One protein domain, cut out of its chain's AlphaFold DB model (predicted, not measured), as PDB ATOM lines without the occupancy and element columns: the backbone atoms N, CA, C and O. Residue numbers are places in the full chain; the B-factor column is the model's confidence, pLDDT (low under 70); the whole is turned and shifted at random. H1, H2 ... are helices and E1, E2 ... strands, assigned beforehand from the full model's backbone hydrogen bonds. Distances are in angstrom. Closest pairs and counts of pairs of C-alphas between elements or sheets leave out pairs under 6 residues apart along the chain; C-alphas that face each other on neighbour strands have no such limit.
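What this domain is: This is residues 113 to 205 of the 313 residues of an uncharacterized protein of Stylophora pistillata (UniProt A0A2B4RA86). A small three-stranded sheet, E1 E2 E3, and a two-stranded hairpin, E4 and E5, meet where E3 and E4 come near each other, and helix H1 bridges the two, its first residues near E3 and its later ones near E4 and E5. The short helix H2 lies off to one side, the farthest element from the middle, and residues 130 to 135, in the loop between E1 and E2, stick out. The printed part has 93 residues, under half of them in named elements, which follow in the order E1 E2 E3 H1 H2 E4 E5; the class is mixed, helices and strands. Both sheets are antiparallel, with orders E1 - E2 - E3 and E4 - E5. The whole is compact, with a radius of gyration of the C-alphas of 13.0 A, and spans 36 by 31 by 30 A.

How they stand to each other: The largest sheet holds E1, residues 124 to 128, E2, residues 137 to 141, and E3, residues 149 to 151. It is a meander, each strand the antiparallel neighbour of the one before. E1 and E2 form a hairpin, with N 125 and O 140 within hydrogen-bond range at 2.8 A. E2 and E3 form another, with N 139 and O 150 at 2.7 A. E4, residues 187 to 190, comes closest to E3 at the C-alphas of Phe 149 and Thr 187, 6.4 A apart. E4 forms a hairpin with E5, residues 200 to 203, where N 201 and O 189 are 2.8 A apart. H1, residues 155 to 165, only grazes the larger sheet, with its residues 155 to 159; its closest C-alphas to E3 are those of Tyr 158 and Thr 150, 7.0 A apart. Its closest C-alphas to E5 are those of Gly 161 and Leu 200, 6.8 A apart. H2, residues 172 to 177, is not on the larger sheet and is apart from H1. In H1 and H2 every O i to N i+4 pair is within hydrogen-bond range.

Where its parts are: E1 begins at C-alpha 124, (-16.201, -26.915, -5.838), and is 13.0 A long; E2 is 13.5 A and E3 7.3 A. H1 is 15.1 A long and ends at C-alpha 165, (0.769, -25.594, 4.394); H2 is 8.8 A. E4 is 10.2 A long, and E5, 9.7 A, ends at C-alpha 203, (-4.528, -40.181, 1.890).

The domain as a whole: The two C-alphas farthest apart, those of Glu 132 and Asp 168, are 38.6 A apart. The printed part has no cut. The link from E3 to H1 is tight, the others are short, and no link is long. Mean pLDDT of the printed part is 75.2; 28 residues are under 70, among them 130 to 134 and 193 to 205.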
ATOM      1  N   VAL A 113     -22.229 -18.380  -2.776       56.34
ATOM      2  CA  VAL A 113     -21.289 -19.013  -1.839       56.34
ATOM      3  C   VAL A 113     -20.523 -20.081  -2.617       56.34
ATOM      4  O   VAL A 113     -20.812 -21.271  -2.552       56.34
ATOM      5  N   CYS A 114     -19.581 -19.640  -3.446       71.31
ATOM      6  CA  CYS A 114     -18.710 -20.517  -4.194       71.31
ATOM      7  C   CYS A 114     -17.616 -20.984  -3.237       71.31
ATOM      8  O   CYS A 114     -16.717 -20.232  -2.862       71.31
ATOM      9  N   TYR A 115     -17.700 -22.239  -2.808       87.06
ATOM     10  CA  TYR A 115     -16.594 -22.883  -2.115       87.06
ATOM     11  C   TYR A 115     -15.454 -23.066  -3.110       87.06
ATOM     12  O   TYR A 115     -15.542 -23.897  -4.011       87.06
ATOM     13  N   HIS A 116     -14.402 -22.263  -2.990       89.00
ATOM     14  CA  HIS A 116     -13.279 -22.294  -3.914       89.00
ATOM     15  C   HIS A 116     -12.281 -23.389  -3.542       89.00
ATOM     16  O   HIS A 116     -11.932 -23.613  -2.382       89.00
ATOM     17  N   CYS A 117     -11.759 -24.059  -4.560       88.75
ATOM     18  CA  CYS A 117     -10.655 -24.983  -4.398       88.75
ATOM     19  C   CYS A 117      -9.382 -24.206  -4.014       88.75
ATOM     20  O   CYS A 117      -8.974 -23.324  -4.762       88.75
ATOM     21  N   PRO A 118      -8.669 -24.564  -2.932       86.56
ATOM     22  CA  PRO A 118      -7.459 -23.853  -2.510       86.56
ATOM     23  C   PRO A 118      -6.270 -24.014  -3.475       86.56
ATOM     24  O   PRO A 118      -5.255 -23.350  -3.295       86.56
ATOM     25  N   ILE A 119      -6.370 -24.914  -4.461       85.38
ATOM     26  CA  ILE A 119      -5.327 -25.167  -5.467       85.38
ATOM     27  C   ILE A 119      -5.678 -24.498  -6.802       85.38
ATOM     28  O   ILE A 119      -4.847 -23.815  -7.388       85.38
ATOM     29  N   HIS A 120      -6.906 -24.713  -7.284       85.81
ATOM     30  CA  HIS A 120      -7.343 -24.265  -8.612       85.81
ATOM     31  C   HIS A 120      -8.098 -22.931  -8.574       85.81
ATOM     32  O   HIS A 120      -8.319 -22.327  -9.614       85.81
ATOM     33  N   ASN A 121      -8.510 -22.473  -7.387       87.00
ATOM     34  CA  ASN A 121      -9.376 -21.313  -7.167       87.00
ATOM     35  C   ASN A 121     -10.729 -21.368  -7.912       87.00
ATOM     36  O   ASN A 121     -11.456 -20.381  -7.991       87.00
ATOM     37  N   GLU A 122     -11.097 -22.537  -8.429       86.00
ATOM     38  CA  GLU A 122     -12.377 -22.808  -9.082       86.00
ATOM     39  C   GLU A 122     -13.429 -23.263  -8.068       86.00
ATOM     40  O   GLU A 122     -13.090 -23.818  -7.018       86.00
ATOM     41  N   GLY A 123     -14.707 -23.059  -8.397       87.50
ATOM     42  CA  GLY A 123     -15.825 -23.530  -7.584       87.50
ATOM     43  C   GLY A 123     -15.809 -25.052  -7.407       87.50
ATOM     44  O   GLY A 123     -15.521 -25.814  -8.332       87.50
ATOM     45  N   MET A 124     -16.096 -25.505  -6.193       89.00
ATOM     46  CA  MET A 124     -16.201 -26.915  -5.838       89.00
ATOM     47  C   MET A 124     -17.647 -27.395  -5.954       89.00
ATOM     48  O   MET A 124     -18.587 -26.650  -5.695       89.00
ATOM     49  N   ASN A 125     -17.814 -28.668  -6.308       87.06
ATOM     50  CA  ASN A 125     -19.115 -29.319  -6.355       87.06
ATOM     51  C   ASN A 125     -19.491 -29.887  -4.995       87.06
ATOM     52  O   ASN A 125     -18.675 -30.546  -4.344       87.06
ATOM     53  N   GLU A 126     -20.757 -29.707  -4.635       88.12
ATOM     54  CA  GLU A 126     -21.384 -30.411  -3.526       88.12
ATOM     55  C   GLU A 126     -21.710 -31.850  -3.936       88.12
ATOM     56  O   GLU A 126     -22.274 -32.122  -4.997       88.12
ATOM     57  N   ILE A 127     -21.312 -32.794  -3.091       81.44
ATOM     58  CA  ILE A 127     -21.525 -34.222  -3.267       81.44
ATOM     59  C   ILE A 127     -22.139 -34.756  -1.982       81.44
ATOM     60  O   ILE A 127     -21.650 -34.499  -0.881       81.44
ATOM     61  N   HIS A 128     -23.187 -35.556  -2.129       77.06
ATOM     62  CA  HIS A 128     -23.803 -36.267  -1.020       77.06
ATOM     63  C   HIS A 128     -23.307 -37.710  -0.972       77.06
ATOM     64  O   HIS A 128     -23.066 -38.348  -2.001       77.06
ATOM     65  N   SER A 129     -23.152 -38.232   0.241       73.06
ATOM     66  CA  SER A 129     -22.861 -39.647   0.441       73.06
ATOM     67  C   SER A 129     -24.019 -40.510  -0.066       73.06
ATOM     68  O   SER A 129     -25.183 -40.198   0.155       73.06
ATOM     69  N   GLN A 130     -23.698 -41.647  -0.689       69.06
ATOM     70  CA  GLN A 130     -24.692 -42.659  -1.082       69.06
ATOM     71  C   GLN A 130     -25.240 -43.454   0.116       69.06
ATOM     72  O   GLN A 130     -26.209 -44.195  -0.015       69.06
ATOM     73  N   LYS A 131     -24.595 -43.348   1.284       63.53
ATOM     74  CA  LYS A 131     -25.003 -44.047   2.509       63.53
ATOM     75  C   LYS A 131     -26.092 -43.252   3.220       63.53
ATOM     76  O   LYS A 131     -25.833 -42.130   3.639       63.53
ATOM     77  N   GLU A 132     -27.243 -43.880   3.444       64.19
ATOM     78  CA  GLU A 132     -28.435 -43.259   4.050       64.19
ATOM     79  C   GLU A 132     -28.190 -42.650   5.441       64.19
ATOM     80  O   GLU A 132     -28.833 -41.674   5.820       64.19
ATOM     81  N   TRP A 133     -27.236 -43.186   6.209       65.81
ATOM     82  CA  TRP A 133     -26.905 -42.684   7.548       65.81
ATOM     83  C   TRP A 133     -25.897 -41.525   7.557       65.81
ATOM     84  O   TRP A 133     -25.609 -40.980   8.621       65.81
ATOM     85  N   ILE A 134     -25.328 -41.155   6.407       66.06
ATOM     86  CA  ILE A 134     -24.379 -40.043   6.295       66.06
ATOM     87  C   ILE A 134     -25.087 -38.889   5.594       66.06
ATOM     88  O   ILE A 134     -25.197 -38.865   4.373       66.06
ATOM     89  N   GLN A 135     -25.533 -37.917   6.386       74.31
ATOM     90  CA  GLN A 135     -26.190 -36.699   5.899       74.31
ATOM     91  C   GLN A 135     -25.199 -35.560   5.612       74.31
ATOM     92  O   GLN A 135     -25.608 -34.448   5.285       74.31
ATOM     93  N   ASP A 136     -23.897 -35.809   5.771       77.44
ATOM     94  CA  ASP A 136     -22.880 -34.790   5.538       77.44
ATOM     95  C   ASP A 136     -22.781 -34.437   4.049       77.44
ATOM     96  O   ASP A 136     -22.798 -35.305   3.169       77.44
ATOM     97  N   VAL A 137     -22.647 -33.137   3.790       81.69
ATOM     98  CA  VAL A 137     -22.359 -32.585   2.466       81.69
ATOM     99  C   VAL A 137     -20.848 -32.510   2.303       81.69
ATOM    100  O   VAL A 137     -20.139 -31.986   3.171       81.69
ATOM    101  N   PHE A 138     -20.349 -33.044   1.197       83.69
ATOM    102  CA  PHE A 138     -18.940 -33.024   0.836       83.69
ATOM    103  C   PHE A 138     -18.708 -32.055  -0.314       83.69
ATOM    104  O   PHE A 138     -19.558 -31.885  -1.175       83.69
ATOM    105  N   LEU A 139     -17.533 -31.449  -0.341       84.75
ATOM    106  CA  LEU A 139     -17.073 -30.557  -1.389       84.75
ATOM    107  C   LEU A 139     -15.923 -31.238  -2.124       84.75
ATOM    108  O   LEU A 139     -14.940 -31.648  -1.497       84.75
ATOM    109  N   LYS A 140     -16.010 -31.315  -3.452       86.50
ATOM    110  CA  LYS A 140     -14.944 -31.834  -4.319       86.50
ATOM    111  C   LYS A 140     -14.618 -30.837  -5.421       86.50
ATOM    112  O   LYS A 140     -15.511 -30.266  -6.038       86.50
ATOM    113  N   CYS A 141     -13.333 -30.652  -5.699       88.00
ATOM    114  CA  CYS A 141     -12.920 -29.857  -6.851       88.00
ATOM    115  C   CYS A 141     -13.320 -30.544  -8.170       88.00
ATOM    116  O   CYS A 141     -13.277 -31.770  -8.275       88.00
ATOM    117  N   GLN A 142     -13.704 -29.743  -9.164       86.62
ATOM    118  CA  GLN A 142     -14.117 -30.218 -10.487       86.62
ATOM    119  C   GLN A 142     -12.936 -30.687 -11.345       86.62
ATOM    120  O   GLN A 142     -13.105 -31.554 -12.201       86.62
ATOM    121  N   VAL A 143     -11.743 -30.142 -11.098       85.50
ATOM    122  CA  VAL A 143     -10.535 -30.470 -11.857       85.50
ATOM    123  C   VAL A 143     -10.134 -31.928 -11.630       85.50
ATOM    124  O   VAL A 143     -10.006 -32.392 -10.491       85.50
ATOM    125  N   GLU A 144      -9.897 -32.651 -12.723       82.25
ATOM    126  CA  GLU A 144      -9.448 -34.040 -12.677       82.25
ATOM    127  C   GLU A 144      -8.130 -34.189 -11.908       82.25
ATOM    128  O   GLU A 144      -7.213 -33.376 -12.028       82.25
ATOM    129  N   ASN A 145      -8.019 -35.264 -11.125       80.19
ATOM    130  CA  ASN A 145      -6.865 -35.563 -10.270       80.19
ATOM    131  C   ASN A 145      -6.585 -34.517  -9.173       80.19
ATOM    132  O   ASN A 145      -5.593 -34.629  -8.447       80.19
ATOM    133  N   CYS A 146      -7.458 -33.520  -8.994       84.38
ATOM    134  CA  CYS A 146      -7.347 -32.602  -7.875       84.38
ATOM    135  C   CYS A 146      -7.625 -33.352  -6.568       84.38
ATOM    136  O   CYS A 146      -8.719 -33.893  -6.391       84.38
ATOM    137  N   PRO A 147      -6.689 -33.335  -5.606       82.69
ATOM    138  CA  PRO A 147      -6.845 -34.115  -4.392       82.69
ATOM    139  C   PRO A 147      -7.716 -33.413  -3.337       82.69
ATOM    140  O   PRO A 147      -7.870 -33.906  -2.224       82.69
ATOM    141  N   VAL A 148      -8.272 -32.240  -3.653       84.56
ATOM    142  CA  VAL A 148      -9.089 -31.445  -2.732       84.56
ATOM    143  C   VAL A 148     -10.469 -32.075  -2.569       84.56
ATOM    144  O   VAL A 148     -11.291 -32.057  -3.489       84.56
ATOM    145  N   PHE A 149     -10.718 -32.563  -1.358       85.62
ATOM    146  CA  PHE A 149     -11.992 -33.109  -0.919       85.62
ATOM    147  C   PHE A 149     -12.166 -32.823   0.572       85.62
ATOM    148  O   PHE A 149     -11.292 -33.150   1.371       85.62
ATOM    149  N   THR A 150     -13.278 -32.210   0.960       82.25
ATOM    150  CA  THR A 150     -13.540 -31.874   2.367       82.25
ATOM    151  C   THR A 150     -15.029 -31.936   2.671       82.25
ATOM    152  O   THR A 150     -15.852 -31.970   1.764       82.25
ATOM    153  N   THR A 151     -15.399 -31.956   3.946       84.25
ATOM    154  CA  THR A 151     -16.791 -31.740   4.348       84.25
ATOM    155  C   THR A 151     -17.114 -30.249   4.296       84.25
ATOM    156  O   THR A 151     -16.241 -29.404   4.511       84.25
ATOM    157  N   LEU A 152     -18.384 -29.919   4.063       85.06
ATOM    158  CA  LEU A 152     -18.883 -28.545   4.118       85.06
ATOM    159  C   LEU A 152     -18.606 -27.896   5.486       85.06
ATOM    160  O   LEU A 152     -18.197 -26.742   5.567       85.06
ATOM    161  N   LYS A 153     -18.766 -28.675   6.564       86.25
ATOM    162  CA  LYS A 153     -18.542 -28.242   7.954       86.25
ATOM    163  C   LYS A 153     -17.092 -27.830   8.215       86.25
ATOM    164  O   LYS A 153     -16.855 -26.848   8.912       86.25
ATOM    165  N   ASP A 154     -16.136 -28.563   7.646       83.38
ATOM    166  CA  ASP A 154     -14.707 -28.344   7.882       83.38
ATOM    167  C   ASP A 154     -14.051 -27.450   6.815       83.38
ATOM    168  O   ASP A 154     -12.841 -27.220   6.879       83.38
ATOM    169  N   TYR A 155     -14.816 -26.930   5.842       88.06
ATOM    170  CA  TYR A 155     -14.286 -26.215   4.676       88.06
ATOM    171  C   TYR A 155     -13.318 -25.087   5.042       88.06
ATOM    172  O   TYR A 155     -12.201 -25.083   4.538       88.06
ATOM    173  N   ASN A 156     -13.696 -24.168   5.936       88.00
ATOM    174  CA  ASN A 156     -12.854 -23.010   6.270       88.00
ATOM    175  C   ASN A 156     -11.504 -23.444   6.860       88.00
ATOM    176  O   ASN A 156     -10.442 -23.044   6.383       88.00
ATOM    177  N   SER A 157     -11.539 -24.347   7.844       85.62
ATOM    178  CA  SER A 157     -10.338 -24.906   8.478       85.62
ATOM    179  C   SER A 157      -9.457 -25.651   7.476       85.62
ATOM    180  O   SER A 157      -8.229 -25.555   7.522       85.62
ATOM    181  N   TYR A 158     -10.082 -26.396   6.566       85.12
ATOM    182  CA  TYR A 158      -9.407 -27.139   5.515       85.12
ATOM    183  C   TYR A 158      -8.767 -26.203   4.476       85.12
ATOM    184  O   TYR A 158      -7.599 -26.382   4.124       85.12
ATOM    185  N   TYR A 159      -9.499 -25.187   4.019       86.62
ATOM    186  CA  TYR A 159      -9.059 -24.189   3.046       86.62
ATOM    187  C   TYR A 159      -7.866 -23.392   3.580       86.62
ATOM    188  O   TYR A 159      -6.818 -23.320   2.932       86.62
ATOM    189  N   ASP A 160      -7.967 -22.892   4.813       84.06
ATOM    190  CA  ASP A 160      -6.878 -22.181   5.480       84.06
ATOM    191  C   ASP A 160      -5.672 -23.083   5.745       84.06
ATOM    192  O   ASP A 160      -4.528 -22.626   5.699       84.06
ATOM    193  N   GLY A 161      -5.911 -24.364   6.038       81.56
ATOM    194  CA  GLY A 161      -4.867 -25.377   6.155       81.56
ATOM    195  C   GLY A 161      -4.104 -25.536   4.844       81.56
ATOM    196  O   GLY A 161      -2.882 -25.383   4.824       81.56
ATOM    197  N   CYS A 162      -4.831 -25.754   3.745       81.50
ATOM    198  CA  CYS A 162      -4.293 -25.854   2.385       81.50
ATOM    199  C   CYS A 162      -3.485 -24.621   1.993       81.50
ATOM    200  O   CYS A 162      -2.358 -24.755   1.521       81.50
ATOM    201  N   ARG A 163      -4.007 -23.422   2.252       80.19
ATOM    202  CA  ARG A 163      -3.326 -22.172   1.909       80.19
ATOM    203  C   ARG A 163      -2.031 -21.972   2.701       80.19
ATOM    204  O   ARG A 163      -1.044 -21.511   2.131       80.19
ATOM    205  N   ARG A 164      -2.029 -22.325   3.993       77.81
ATOM    206  CA  ARG A 164      -0.868 -22.154   4.888       77.81
ATOM    207  C   ARG A 164       0.215 -23.212   4.702       77.81
ATOM    208  O   ARG A 164       1.383 -22.897   4.876       77.81
ATOM    209  N   GLN A 165      -0.161 -24.453   4.402       73.94
ATOM    210  CA  GLN A 165       0.769 -25.594   4.394       73.94
ATOM    211  C   GLN A 165       1.037 -26.159   2.993       73.94
ATOM    212  O   GLN A 165       1.970 -26.937   2.815       73.94
ATOM    213  N   GLY A 166       0.204 -25.827   2.008       65.69
ATOM    214  CA  GLY A 166       0.182 -26.498   0.711       65.69
ATOM    215  C   GLY A 166       0.813 -25.737  -0.458       65.69
ATOM    216  O   GLY A 166       1.075 -26.365  -1.483       65.69
ATOM    217  N   ASN A 167       1.056 -24.430  -0.322       60.03
ATOM    218  CA  ASN A 167       1.321 -23.531  -1.459       60.03
ATOM    219  C   ASN A 167       2.512 -23.966  -2.334       60.03
ATOM    220  O   ASN A 167       2.407 -23.984  -3.556       60.03
ATOM    221  N   ASP A 168       3.596 -24.443  -1.721       60.28
ATOM    222  CA  ASP A 168       4.799 -24.826  -2.475       60.28
ATOM    223  C   ASP A 168       4.717 -26.245  -3.061       60.28
ATOM    224  O   ASP A 168       5.437 -26.599  -3.997       60.28
ATOM    225  N   TRP A 169       3.845 -27.096  -2.511       61.88
ATOM    226  CA  TRP A 169       3.721 -28.485  -2.949       61.88
ATOM    227  C   TRP A 169       2.682 -28.631  -4.060       61.88
ATOM    228  O   TRP A 169       2.916 -29.352  -5.035       61.88
ATOM    229  N   PHE A 170       1.524 -27.990  -3.919       70.12
ATOM    230  CA  PHE A 170       0.376 -28.183  -4.805       70.12
ATOM    231  C   PHE A 170       0.419 -27.259  -6.017       70.12
ATOM    232  O   PHE A 170      -0.478 -26.453  -6.236       70.12
ATOM    233  N   THR A 171       1.450 -27.410  -6.844       75.25
ATOM    234  CA  THR A 171       1.433 -26.798  -8.173       75.25
ATOM    235  C   THR A 171       0.456 -27.541  -9.083       75.25
ATOM    236  O   THR A 171       0.316 -28.765  -8.989       75.25
ATOM    237  N   LEU A 172      -0.169 -26.812 -10.009       79.56
ATOM    238  CA  LEU A 172      -1.095 -27.359 -11.011       79.56
ATOM    239  C   LEU A 172      -0.478 -28.519 -11.812       79.56
ATOM    240  O   LEU A 172      -1.108 -29.544 -12.057       79.56
ATOM    241  N   ALA A 173       0.801 -28.383 -12.178       76.56
ATOM    242  CA  ALA A 173       1.535 -29.431 -12.882       76.56
ATOM    243  C   ALA A 173       1.651 -30.706 -12.038       76.56
ATOM    244  O   ALA A 173       1.530 -31.818 -12.550       76.56
ATOM    245  N   ARG A 174       1.861 -30.560 -10.727       74.69
ATOM    246  CA  ARG A 174       2.018 -31.700  -9.834       74.69
ATOM    247  C   ARG A 174       0.683 -32.372  -9.554       74.69
ATOM    248  O   ARG A 174       0.634 -33.597  -9.621       74.69
ATOM    249  N   THR A 175      -0.386 -31.619  -9.298       79.00
ATOM    250  CA  THR A 175      -1.727 -32.191  -9.089       79.00
ATOM    251  C   THR A 175      -2.214 -32.970 -10.304       79.00
ATOM    252  O   THR A 175      -2.700 -34.082 -10.135       79.00
ATOM    253  N   ALA A 176      -1.964 -32.485 -11.522       75.88
ATOM    254  CA  ALA A 176      -2.303 -33.217 -12.745       75.88
ATOM    255  C   ALA A 176      -1.600 -34.588 -12.854       75.88
ATOM    256  O   ALA A 176      -2.134 -35.533 -13.433       75.88
ATOM    257  N   THR A 177      -0.398 -34.714 -12.285       76.44
ATOM    258  CA  THR A 177       0.379 -35.969 -12.280       76.44
ATOM    259  C   THR A 177       0.111 -36.860 -11.069       76.44
ATOM    260  O   THR A 177       0.588 -37.996 -11.027       76.44
ATOM    261  N   MET A 178      -0.631 -36.375 -10.070       71.25
ATOM    262  CA  MET A 178      -0.883 -37.118  -8.841       71.25
ATOM    263  C   MET A 178      -1.855 -38.266  -9.105       71.25
ATOM    264  O   MET A 178      -3.057 -38.065  -9.245       71.25
ATOM    265  N   LYS A 179      -1.325 -39.489  -9.116       71.50
ATOM    266  CA  LYS A 179      -2.104 -40.722  -9.236       71.50
ATOM    267  C   LYS A 179      -1.776 -41.656  -8.082       71.50
ATOM    268  O   LYS A 179      -0.609 -41.824  -7.731       71.50
ATOM    269  N   CYS A 180      -2.803 -42.257  -7.488       66.94
ATOM    270  CA  CYS A 180      -2.620 -43.384  -6.582       66.94
ATOM    271  C   CYS A 180      -2.056 -44.578  -7.362       66.94
ATOM    272  O   CYS A 180      -2.397 -44.775  -8.529       66.94
ATOM    273  N   GLU A 181      -1.283 -45.446  -6.704       65.31
ATOM    274  CA  GLU A 181      -0.910 -46.750  -7.281       65.31
ATOM    275  C   GLU A 181      -2.140 -47.607  -7.625       65.31
ATOM    276  O   GLU A 181      -2.103 -48.425  -8.541       65.31
ATOM    277  N   CYS A 182      -3.245 -47.379  -6.912       63.31
ATOM    278  CA  CYS A 182      -4.550 -47.976  -7.157       63.31
ATOM    279  C   CYS A 182      -5.264 -47.438  -8.411       63.31
ATOM    280  O   CYS A 182      -6.299 -47.969  -8.792       63.31
ATOM    281  N   GLY A 183      -4.727 -46.406  -9.068       67.00
ATOM    282  CA  GLY A 183      -5.345 -45.746 -10.220       67.00
ATOM    283  C   GLY A 183      -6.328 -44.633  -9.851       67.00
ATOM    284  O   GLY A 183      -6.638 -43.806 -10.705       67.00
ATOM    285  N   GLU A 184      -6.755 -44.561  -8.590       70.38
ATOM    286  CA  GLU A 184      -7.663 -43.521  -8.100       70.38
ATOM    287  C   GLU A 184      -6.973 -42.167  -7.878       70.38
ATOM    288  O   GLU A 184      -5.750 -42.065  -7.702       70.38
ATOM    289  N   THR A 185      -7.778 -41.104  -7.846       68.12
ATOM    290  CA  THR A 185      -7.302 -39.771  -7.456       68.12
ATOM    291  C   THR A 185      -6.964 -39.773  -5.960       68.12
ATOM    292  O   THR A 185      -7.826 -40.121  -5.152       68.12
ATOM    293  N   PRO A 186      -5.732 -39.417  -5.557       73.88
ATOM    294  CA  PRO A 186      -5.387 -39.306  -4.143       73.88
ATOM    295  C   PRO A 186      -6.174 -38.173  -3.486       73.88
ATOM    296  O   PRO A 186      -6.495 -37.188  -4.142       73.88
ATOM    297  N   THR A 187      -6.411 -38.271  -2.182       76.56
ATOM    298  CA  THR A 187      -7.205 -37.285  -1.439       76.56
ATOM    299  C   THR A 187      -6.336 -36.562  -0.421       76.56
ATOM    300  O   THR A 187      -5.419 -37.143   0.155       76.56
ATOM    301  N   LEU A 188      -6.590 -35.281  -0.187       78.69
ATOM    302  CA  LEU A 188      -5.983 -34.526   0.899       78.69
ATOM    303  C   LEU A 188      -6.879 -34.566   2.128       78.69
ATOM    304  O   LEU A 188      -8.078 -34.320   2.044       78.69
ATOM    305  N   SER A 189      -6.279 -34.841   3.279       74.56
ATOM    306  CA  SER A 189      -6.965 -34.846   4.562       74.56
ATOM    307  C   SER A 189      -6.223 -33.993   5.583       74.56
ATOM    308  O   SER A 189      -5.008 -33.783   5.517       74.56
ATOM    309  N   MET A 190      -6.984 -33.493   6.551       71.75
ATOM    310  CA  MET A 190      -6.451 -32.791   7.711       71.75
ATOM    311  C   MET A 190      -6.342 -33.772   8.872       71.75
ATOM    312  O   MET A 190      -7.315 -34.419   9.263       71.75
ATOM    313  N   SER A 191      -5.148 -33.877   9.448       70.12
ATOM    314  CA  SER A 191      -4.901 -34.748  10.591       70.12
ATOM    315  C   SER A 191      -5.708 -34.300  11.812       70.12
ATOM    316  O   SER A 191      -5.611 -33.158  12.262       70.12
ATOM    317  N   LYS A 192      -6.456 -35.239  12.401       70.00
ATOM    318  CA  LYS A 192      -7.188 -35.068  13.670       70.00
ATOM    319  C   LYS A 192      -6.392 -35.553  14.891       70.00
ATOM    320  O   LYS A 192      -6.935 -35.682  15.980       70.00
ATOM    321  N   SER A 193      -5.109 -35.876  14.716       66.44
ATOM    322  CA  SER A 193      -4.240 -36.314  15.813       66.44
ATOM    323  C   SER A 193      -3.920 -35.153  16.751       66.44
ATOM    324  O   SER A 193      -3.520 -34.101  16.274       66.44
ATOM    325  N   GLU A 194      -3.969 -35.377  18.066       52.75
ATOM    326  CA  GLU A 194      -3.595 -34.379  19.088       52.75
ATOM    327  C   GLU A 194      -2.209 -33.755  18.859       52.75
ATOM    328  O   GLU A 194      -2.003 -32.577  19.122       52.75
ATOM    329  N   LYS A 195      -1.251 -34.534  18.339       50.50
ATOM    330  CA  LYS A 195       0.136 -34.080  18.145       50.50
ATOM    331  C   LYS A 195       0.374 -33.355  16.824       50.50
ATOM    332  O   LYS A 195       1.369 -32.657  16.698       50.50
ATOM    333  N   ASN A 196      -0.499 -33.558  15.840       58.91
ATOM    334  CA  ASN A 196      -0.370 -33.018  14.485       58.91
ATOM    335  C   ASN A 196      -1.722 -32.473  14.018       58.91
ATOM    336  O   ASN A 196      -2.170 -32.762  12.905       58.91
ATOM    337  N   PHE A 197      -2.432 -31.802  14.921       62.12
ATOM    338  CA  PHE A 197      -3.789 -31.346  14.674       62.12
ATOM    339  C   PHE A 197      -3.777 -30.322  13.538       62.12
ATOM    340  O   PHE A 197      -2.927 -29.435  13.516       62.12
ATOM    341  N   LEU A 198      -4.690 -30.479  12.577       63.41
ATOM    342  CA  LEU A 198      -4.801 -29.649  11.372       63.41
ATOM    343  C   LEU A 198      -3.575 -29.683  10.445       63.41
ATOM    344  O   LEU A 198      -3.418 -28.803   9.603       63.41
ATOM    345  N   GLN A 199      -2.707 -30.689  10.553       68.44
ATOM    346  CA  GLN A 199      -1.632 -30.860   9.580       68.44
ATOM    347  C   GLN A 199      -2.148 -31.569   8.320       68.44
ATOM    348  O   GLN A 199      -2.797 -32.613   8.431       68.44
ATOM    349  N   LEU A 200      -1.834 -31.037   7.136       65.38
ATOM    350  CA  LEU A 200      -2.213 -31.639   5.853       65.38
ATOM    351  C   LEU A 200      -1.483 -32.953   5.599       65.38
ATOM    352  O   LEU A 200      -0.276 -33.074   5.829       65.38
ATOM    353  N   ARG A 201      -2.213 -33.931   5.064       66.00
ATOM    354  CA  ARG A 201      -1.692 -35.241   4.670       66.00
ATOM    355  C   ARG A 201      -2.335 -35.705   3.369       66.00
ATOM    356  O   ARG A 201      -3.463 -35.340   3.060       66.00
ATOM    357  N   LYS A 202      -1.600 -36.512   2.602       63.41
ATOM    358  CA  LYS A 202      -2.144 -37.240   1.448       63.41
ATOM    359  C   LYS A 202      -2.635 -38.601   1.920       63.41
ATOM    360  O   LYS A 202      -1.854 -39.366   2.486       63.41
ATOM    361  N   GLU A 203      -3.901 -38.887   1.673       53.44
ATOM    362  CA  GLU A 203      -4.528 -40.181   1.890       53.44
ATOM    363  C   GLU A 203      -4.717 -40.911   0.559       53.44
ATOM    364  O   GLU A 203      -5.085 -40.330  -0.466       53.44
ATOM    365  N   TYR A 204      -4.453 -42.213   0.595       52.16
ATOM    366  CA  TYR A 204      -4.725 -43.142  -0.494       52.16
ATOM    367  C   TYR A 204      -5.859 -44.070  -0.052       52.16
ATOM    368  O   TYR A 204      -5.933 -44.426   1.128       52.16
ATOM    369  N   SER A 205      -6.744 -44.451  -0.980       37.69
ATOM    370  CA  SER A 205      -7.881 -45.333  -0.686       37.69
ATOM    371  C   SER A 205      -7.406 -46.624  -0.010       37.69
ATOM    372  O   SER A 205      -6.553 -47.356  -0.531       37.69
TER     373      SER A 205